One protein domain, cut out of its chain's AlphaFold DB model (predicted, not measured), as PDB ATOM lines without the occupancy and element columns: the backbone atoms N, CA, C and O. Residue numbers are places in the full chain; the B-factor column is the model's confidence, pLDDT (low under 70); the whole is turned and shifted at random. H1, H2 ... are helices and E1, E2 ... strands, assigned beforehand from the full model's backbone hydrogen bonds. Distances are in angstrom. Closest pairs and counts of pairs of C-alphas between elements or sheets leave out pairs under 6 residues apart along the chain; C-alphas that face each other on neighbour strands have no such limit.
ATOM      1  N   GLU A  45     -43.999   5.398 -17.461       84.62
ATOM      2  CA  GLU A  45     -44.214   5.854 -18.829       84.62
ATOM      3  C   GLU A  45     -45.675   5.639 -19.234       84.62
ATOM      4  O   GLU A  45     -46.099   4.573 -19.669       84.62
ATOM      5  N   SER A  46     -46.477   6.701 -19.163       89.81
ATOM      6  CA  SER A  46     -47.831   6.633 -19.722       89.81
ATOM      7  C   SER A  46     -47.816   6.333 -21.230       89.81
ATOM      8  O   SER A  46     -46.977   6.843 -21.981       89.81
ATOM      9  N   VAL A  47     -48.839   5.617 -21.710       89.69
ATOM     10  CA  VAL A  47     -49.047   5.342 -23.146       89.69
ATOM     11  C   VAL A  47     -49.036   6.630 -23.977       89.69
ATOM     12  O   VAL A  47     -48.479   6.665 -25.070       89.69
ATOM     13  N   LYS A  48     -49.549   7.743 -23.439       91.44
ATOM     14  CA  LYS A  48     -49.480   9.057 -24.096       91.44
ATOM     15  C   LYS A  48     -48.038   9.553 -24.289       91.44
ATOM     16  O   LYS A  48     -47.717  10.070 -25.362       91.44
ATOM     17  N   ARG A  49     -47.170   9.409 -23.279       90.12
ATOM     18  CA  ARG A  49     -45.744   9.790 -23.364       90.12
ATOM     19  C   ARG A  49     -45.017   8.940 -24.406       90.12
ATOM     20  O   ARG A  49     -44.363   9.506 -25.283       90.12
ATOM     21  N   LEU A  50     -45.240   7.625 -24.387       91.31
ATOM     22  CA  LEU A  50     -44.769   6.700 -25.420       91.31
ATOM     23  C   LEU A  50     -45.217   7.152 -26.819       91.31
ATOM     24  O   LEU A  50     -44.391   7.299 -27.718       91.31
ATOM     25  N   GLY A  51     -46.510   7.430 -27.006       92.44
ATOM     26  CA  GLY A  51     -47.072   7.843 -28.292       92.44
ATOM     27  C   GLY A  51     -46.420   9.099 -28.863       92.44
ATOM     28  O   GLY A  51     -46.065   9.129 -30.046       92.44
ATOM     29  N   ASN A  52     -46.206  10.109 -28.015       92.62
ATOM     30  CA  ASN A  52     -45.513  11.345 -28.382       92.62
ATOM     31  C   ASN A  52     -44.058  11.078 -28.782       92.62
ATOM     32  O   ASN A  52     -43.603  11.558 -29.821       92.62
ATOM     33  N   ARG A  53     -43.343  10.279 -27.989       90.31
ATOM     34  CA  ARG A  53     -41.943   9.917 -28.230       90.31
ATOM     35  C   ARG A  53     -41.773   9.159 -29.551       90.31
ATOM     36  O   ARG A  53     -40.913   9.508 -30.361       90.31
ATOM     37  N   VAL A  54     -42.624   8.167 -29.810       92.00
ATOM     38  CA  VAL A  54     -42.643   7.402 -31.068       92.00
ATOM     39  C   VAL A  54     -42.979   8.306 -32.253       92.00
ATOM     40  O   VAL A  54     -42.311   8.245 -33.287       92.00
ATOM     41  N   ALA A  55     -43.957   9.202 -32.096       93.31
ATOM     42  CA  ALA A  55     -44.347  10.133 -33.149       93.31
ATOM     43  C   ALA A  55     -43.210  11.089 -33.527       93.31
ATOM     44  O   ALA A  55     -42.997  11.329 -34.718       93.31
ATOM     45  N   GLN A  56     -42.476  11.614 -32.542       93.19
ATOM     46  CA  GLN A  56     -41.313  12.470 -32.772       93.19
ATOM     47  C   GLN A  56     -40.200  11.709 -33.499       93.19
ATOM     48  O   GLN A  56     -39.702  12.185 -34.519       93.19
ATOM     49  N   ALA A  57     -39.856  10.504 -33.040       91.81
ATOM     50  CA  ALA A  57     -38.815   9.690 -33.664       91.81
ATOM     51  C   ALA A  57     -39.151   9.327 -35.119       91.81
ATOM     52  O   ALA A  57     -38.323   9.515 -36.016       91.81
ATOM     53  N   ARG A  58     -40.391   8.887 -35.371       94.31
ATOM     54  CA  ARG A  58     -40.920   8.599 -36.712       94.31
ATOM     55  C   ARG A  58     -40.806   9.816 -37.627       94.31
ATOM     56  O   ARG A  58     -40.291   9.713 -38.737       94.31
ATOM     57  N   GLN A  59     -41.263  10.982 -37.166       94.81
ATOM     58  CA  GLN A  59     -41.219  12.216 -37.955       94.81
ATOM     59  C   GLN A  59     -39.786  12.648 -38.270       94.81
ATOM     60  O   GLN A  59     -39.497  13.020 -39.408       94.81
ATOM     61  N   SER A  60     -38.883  12.580 -37.292       94.31
ATOM     62  CA  SER A  60     -37.466  12.895 -37.486       94.31
ATOM     63  C   SER A  60     -36.817  11.967 -38.512       94.31
ATOM     64  O   SER A  60     -36.103  12.437 -39.400       94.31
ATOM     65  N   TYR A  61     -37.123  10.668 -38.458       94.81
ATOM     66  CA  TYR A  61     -36.629   9.696 -39.430       94.81
ATOM     67  C   TYR A  61     -37.180   9.944 -40.842       94.81
ATOM     68  O   TYR A  61     -36.397  10.041 -41.787       94.81
ATOM     69  N   GLN A  62     -38.492  10.164 -40.991       95.62
ATOM     70  CA  GLN A  62     -39.092  10.517 -42.286       95.62
ATOM     71  C   GLN A  62     -38.460  11.782 -42.885       95.62
ATOM     72  O   GLN A  62     -38.123  11.804 -44.066       95.62
ATOM     73  N   LYS A  63     -38.244  12.826 -42.072       95.44
ATOM     74  CA  LYS A  63     -37.582  14.067 -42.511       95.44
ATOM     75  C   LYS A  63     -36.145  13.814 -42.965       95.44
ATOM     76  O   LYS A  63     -35.728  14.365 -43.981       95.44
ATOM     77  N   LYS A  64     -35.384  12.989 -42.234       95.00
ATOM     78  CA  LYS A  64     -34.021  12.595 -42.624       95.00
ATOM     79  C   LYS A  64     -34.025  11.897 -43.984       95.00
ATOM     80  O   LYS A  64     -33.254  12.270 -44.858       95.00
ATOM     81  N   MET A  65     -34.916  10.934 -44.173       96.44
ATOM     82  CA  MET A  65     -35.008  10.148 -45.403       96.44
ATOM     83  C   MET A  65     -35.491  10.971 -46.603       96.44
ATOM     84  O   MET A  65     -34.952  10.842 -47.699       96.44
ATOM     85  N   ALA A  66     -36.409  11.916 -46.385       95.31
ATOM     86  CA  ALA A  66     -36.790  12.894 -47.402       95.31
ATOM     87  C   ALA A  66     -35.594  13.752 -47.860       95.31
ATOM     88  O   ALA A  66     -35.407  13.952 -49.058       95.31
ATOM     89  N   LYS A  67     -34.731  14.201 -46.932       96.19
ATOM     90  CA  LYS A  67     -33.489  14.926 -47.274       96.19
ATOM     91  C   LYS A  67     -32.501  14.067 -48.071       96.19
ATOM     92  O   LYS A  67     -31.791  14.597 -48.917       96.19
ATOM     93  N   LEU A  68     -32.481  12.756 -47.828       95.75
ATOM     94  CA  LEU A  68     -31.661  11.781 -48.558       95.75
ATOM     95  C   LEU A  68     -32.278  11.338 -49.898       95.75
ATOM     96  O   LEU A  68     -31.715  10.477 -50.563       95.75
ATOM     97  N   LYS A  69     -33.404  11.937 -50.320       95.38
ATOM     98  CA  LYS A  69     -34.139  11.605 -51.557       95.38
ATOM     99  C   LYS A  69     -34.691  10.172 -51.606       95.38
ATOM    100  O   LYS A  69     -34.986   9.663 -52.682       95.38
ATOM    101  N   THR A  70     -34.897   9.553 -50.449       94.38
ATOM    102  CA  THR A  70     -35.507   8.222 -50.303       94.38
ATOM    103  C   THR A  70     -36.693   8.320 -49.344       94.38
ATOM    104  O   THR A  70     -36.599   7.835 -48.217       94.38
ATOM    105  N   PRO A  71     -37.777   9.035 -49.702       94.12
ATOM    106  CA  PRO A  71     -38.877   9.281 -48.781       94.12
ATOM    107  C   PRO A  71     -39.500   7.962 -48.322       94.12
ATOM    108  O   PRO A  71     -39.707   7.049 -49.111       94.12
ATOM    109  N   VAL A  72     -39.811   7.908 -47.034       96.06
ATOM    110  CA  VAL A  72     -40.504   6.794 -46.392       96.06
ATOM    111  C   VAL A  72     -41.711   7.339 -45.656       96.06
ATOM    112  O   VAL A  72     -41.703   8.487 -45.189       96.06
ATOM    113  N   GLN A  73     -42.743   6.521 -45.521       96.44
ATOM    114  CA  GLN A  73     -43.933   6.863 -44.763       96.44
ATOM    115  C   GLN A  73     -44.218   5.800 -43.727       96.44
ATOM    116  O   GLN A  73     -44.132   4.603 -43.977       96.44
ATOM    117  N   PHE A  74     -44.625   6.262 -42.558       97.25
ATOM    118  CA  PHE A  74     -45.057   5.412 -41.472       97.25
ATOM    119  C   PHE A  74     -46.420   5.875 -40.980       97.25
ATOM    120  O   PHE A  74     -46.721   7.068 -41.000       97.25
ATOM    121  N   THR A  75     -47.220   4.963 -40.449       96.06
ATOM    122  CA  THR A  75     -48.422   5.297 -39.673       96.06
ATOM    123  C   THR A  75     -48.325   4.672 -38.290       96.06
ATOM    124  O   THR A  75     -47.592   3.704 -38.108       96.06
ATOM    125  N   GLN A  76     -49.022   5.239 -37.305       95.19
ATOM    126  CA  GLN A  76     -49.076   4.683 -35.954       95.19
ATOM    127  C   GLN A  76     -50.496   4.708 -35.385       95.19
ATOM    128  O   GLN A  76     -51.283   5.617 -35.682       95.19
ATOM    129  N   ARG A  77     -50.805   3.730 -34.534       96.06
ATOM    130  CA  ARG A  77     -52.065   3.608 -33.789       96.06
ATOM    131  C   ARG A  77     -51.788   3.047 -32.400       96.06
ATOM    132  O   ARG A  77     -50.789   2.358 -32.212       96.06
ATOM    133  N   ILE A  78     -52.668   3.372 -31.454       95.75
ATOM    134  CA  ILE A  78     -52.719   2.657 -30.177       95.75
ATOM    135  C   ILE A  78     -53.136   1.220 -30.490       95.75
ATOM    136  O   ILE A  78     -54.017   1.012 -31.324       95.75
ATOM    137  N   ASP A  79     -52.469   0.263 -29.864       96.19
ATOM    138  CA  ASP A  79     -52.734  -1.163 -30.020       96.19
ATOM    139  C   ASP A  79     -52.521  -1.873 -28.680       96.19
ATOM    140  O   ASP A  79     -51.810  -1.356 -27.814       96.19
ATOM    141  N   THR A  80     -53.106  -3.056 -28.524       95.81
ATOM    142  CA  THR A  80     -52.919  -3.904 -27.342       95.81
ATOM    143  C   THR A  80     -52.359  -5.245 -27.783       95.81
ATOM    144  O   THR A  80     -52.910  -5.892 -28.672       95.81
ATOM    145  N   LYS A  81     -51.262  -5.676 -27.163       93.88
ATOM    146  CA  LYS A  81     -50.619  -6.963 -27.434       93.88
ATOM    147  C   LYS A  81     -50.281  -7.630 -26.107       93.88
ATOM    148  O   LYS A  81     -49.643  -6.991 -25.278       93.88
ATOM    149  N   ASP A  82     -50.698  -8.882 -25.926       93.00
ATOM    150  CA  ASP A  82     -50.433  -9.673 -24.713       93.00
ATOM    151  C   ASP A  82     -50.793  -8.886 -23.427       93.00
ATOM    152  O   ASP A  82     -49.955  -8.661 -22.559       93.00
ATOM    153  N   ASP A  83     -52.022  -8.348 -23.382       92.31
ATOM    154  CA  ASP A  83     -52.574  -7.488 -22.312       92.31
ATOM    155  C   ASP A  83     -51.807  -6.186 -22.014       92.31
ATOM    156  O   ASP A  83     -52.133  -5.448 -21.083       92.31
ATOM    157  N   THR A  84     -50.836  -5.834 -22.856       92.06
ATOM    158  CA  THR A  84     -50.069  -4.593 -22.746       92.06
ATOM    159  C   THR A  84     -50.543  -3.582 -23.783       92.06
ATOM    160  O   THR A  84     -50.514  -3.845 -24.987       92.06
ATOM    161  N   MET A  85     -50.962  -2.397 -23.333       94.12
ATOM    162  CA  MET A  85     -51.327  -1.289 -24.220       94.12
ATOM    163  C   MET A  85     -50.078  -0.523 -24.665       94.12
ATOM    164  O   MET A  85     -49.237  -0.144 -23.851       94.12
ATOM    165  N   GLY A  86     -49.972  -0.246 -25.959       95.25
ATOM    166  CA  GLY A  86     -48.824   0.425 -26.551       95.25
ATOM    167  C   GLY A  86     -49.164   1.112 -27.867       95.25
ATOM    168  O   GLY A  86     -50.312   1.464 -28.138       95.25
ATOM    169  N   TYR A  87     -48.144   1.322 -28.692       95.56
ATOM    170  CA  TYR A  87     -48.297   1.839 -30.047       95.56
ATOM    171  C   TYR A  87     -47.743   0.853 -31.058       95.56
ATOM    172  O   TYR A  87     -46.606   0.393 -30.944       95.56
ATOM    173  N   ARG A  88     -48.516   0.607 -32.111       96.56
ATOM    174  CA  ARG A  88     -48.032  -0.072 -33.305       96.56
ATOM    175  C   ARG A  88     -47.676   0.948 -34.370       96.56
ATOM    176  O   ARG A  88     -48.412   1.913 -34.587       96.56
ATOM    177  N   VAL A  89     -46.540   0.732 -35.021       96.75
ATOM    178  CA  VAL A  89     -46.048   1.548 -36.134       96.75
ATOM    179  C   VAL A  89     -45.895   0.655 -37.352       96.75
ATOM    180  O   VAL A  89     -45.297  -0.409 -37.248       96.75
ATOM    181  N   TRP A  90     -46.400   1.097 -38.499       97.75
ATOM    182  CA  TRP A  90     -46.274   0.404 -39.781       97.75
ATOM    183  C   TRP A  90     -45.447   1.230 -40.744       97.75
ATOM    184  O   TRP A  90     -45.620   2.452 -40.779       97.75
ATOM    185  N   ARG A  91     -44.624   0.576 -41.566       96.38
ATOM    186  CA  ARG A  91     -44.043   1.204 -42.754       96.38
ATOM    187  C   ARG A  91     -45.014   1.065 -43.923       96.38
ATOM    188  O   ARG A  91     -45.452  -0.031 -44.254       96.38
ATOM    189  N   VAL A  92     -45.357   2.195 -44.526       96.19
ATOM    190  CA  VAL A  92     -46.362   2.326 -45.591       96.19
ATOM    191  C   VAL A  92     -45.702   2.502 -46.960       96.19
ATOM    192  O   VAL A  92     -46.207   1.971 -47.943       96.19
TER     193      VAL A  92
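AT A GLANCE: This is residues 45 to 92 of the 93 residues of an uncharacterized protein of Flavobacteriaceae bacterium (UniProt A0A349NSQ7). One long helix, H1, packs lengthwise along a two-stranded hairpin, E1 and E2, and the chain folds back between H1 and E1. The printed part has 48 residues, with one named helix and then two named strands, antiparallel, in the sheet order E1, E2. The class is mixed, helices and strands. The whole is loose, with a radius of gyration of the C-alphas of 12.3 A, and only just a rod, spanning 39 by 19 by 11 A.

IN THESE COORDINATES: H1, residues 47 to 67, begins at C-alpha 47 (-49.047, 5.342, -23.146) and is 30.3 A long. E1, residues 74 to 81, is 19.5 A long and bends by 69 degrees at residue 78. E2, residues 84 to 91, is 21.7 A long and ends at C-alpha 91 (-44.043, 1.204, -42.754).

HOW THE PARTS SIT: In H1 every O i to N i+4 pair is within hydrogen-bond range. The closest C-alphas of H1 and E1 are those of Arg 58 and Phe 74, 7.1 A apart; of H1 and E2, those of Val 47 and Gly 86, 6.0 A. The hairpin E1 and E2 is antiparallel at 153 degrees, with N 77 and O 88 at 3.0 A.

THE WHOLE: The C-alphas farthest apart, of Lys 69 and Asp 83, are 39.5 A apart. The printed part has no cut, and no printed residue is under 70 in pLDDT.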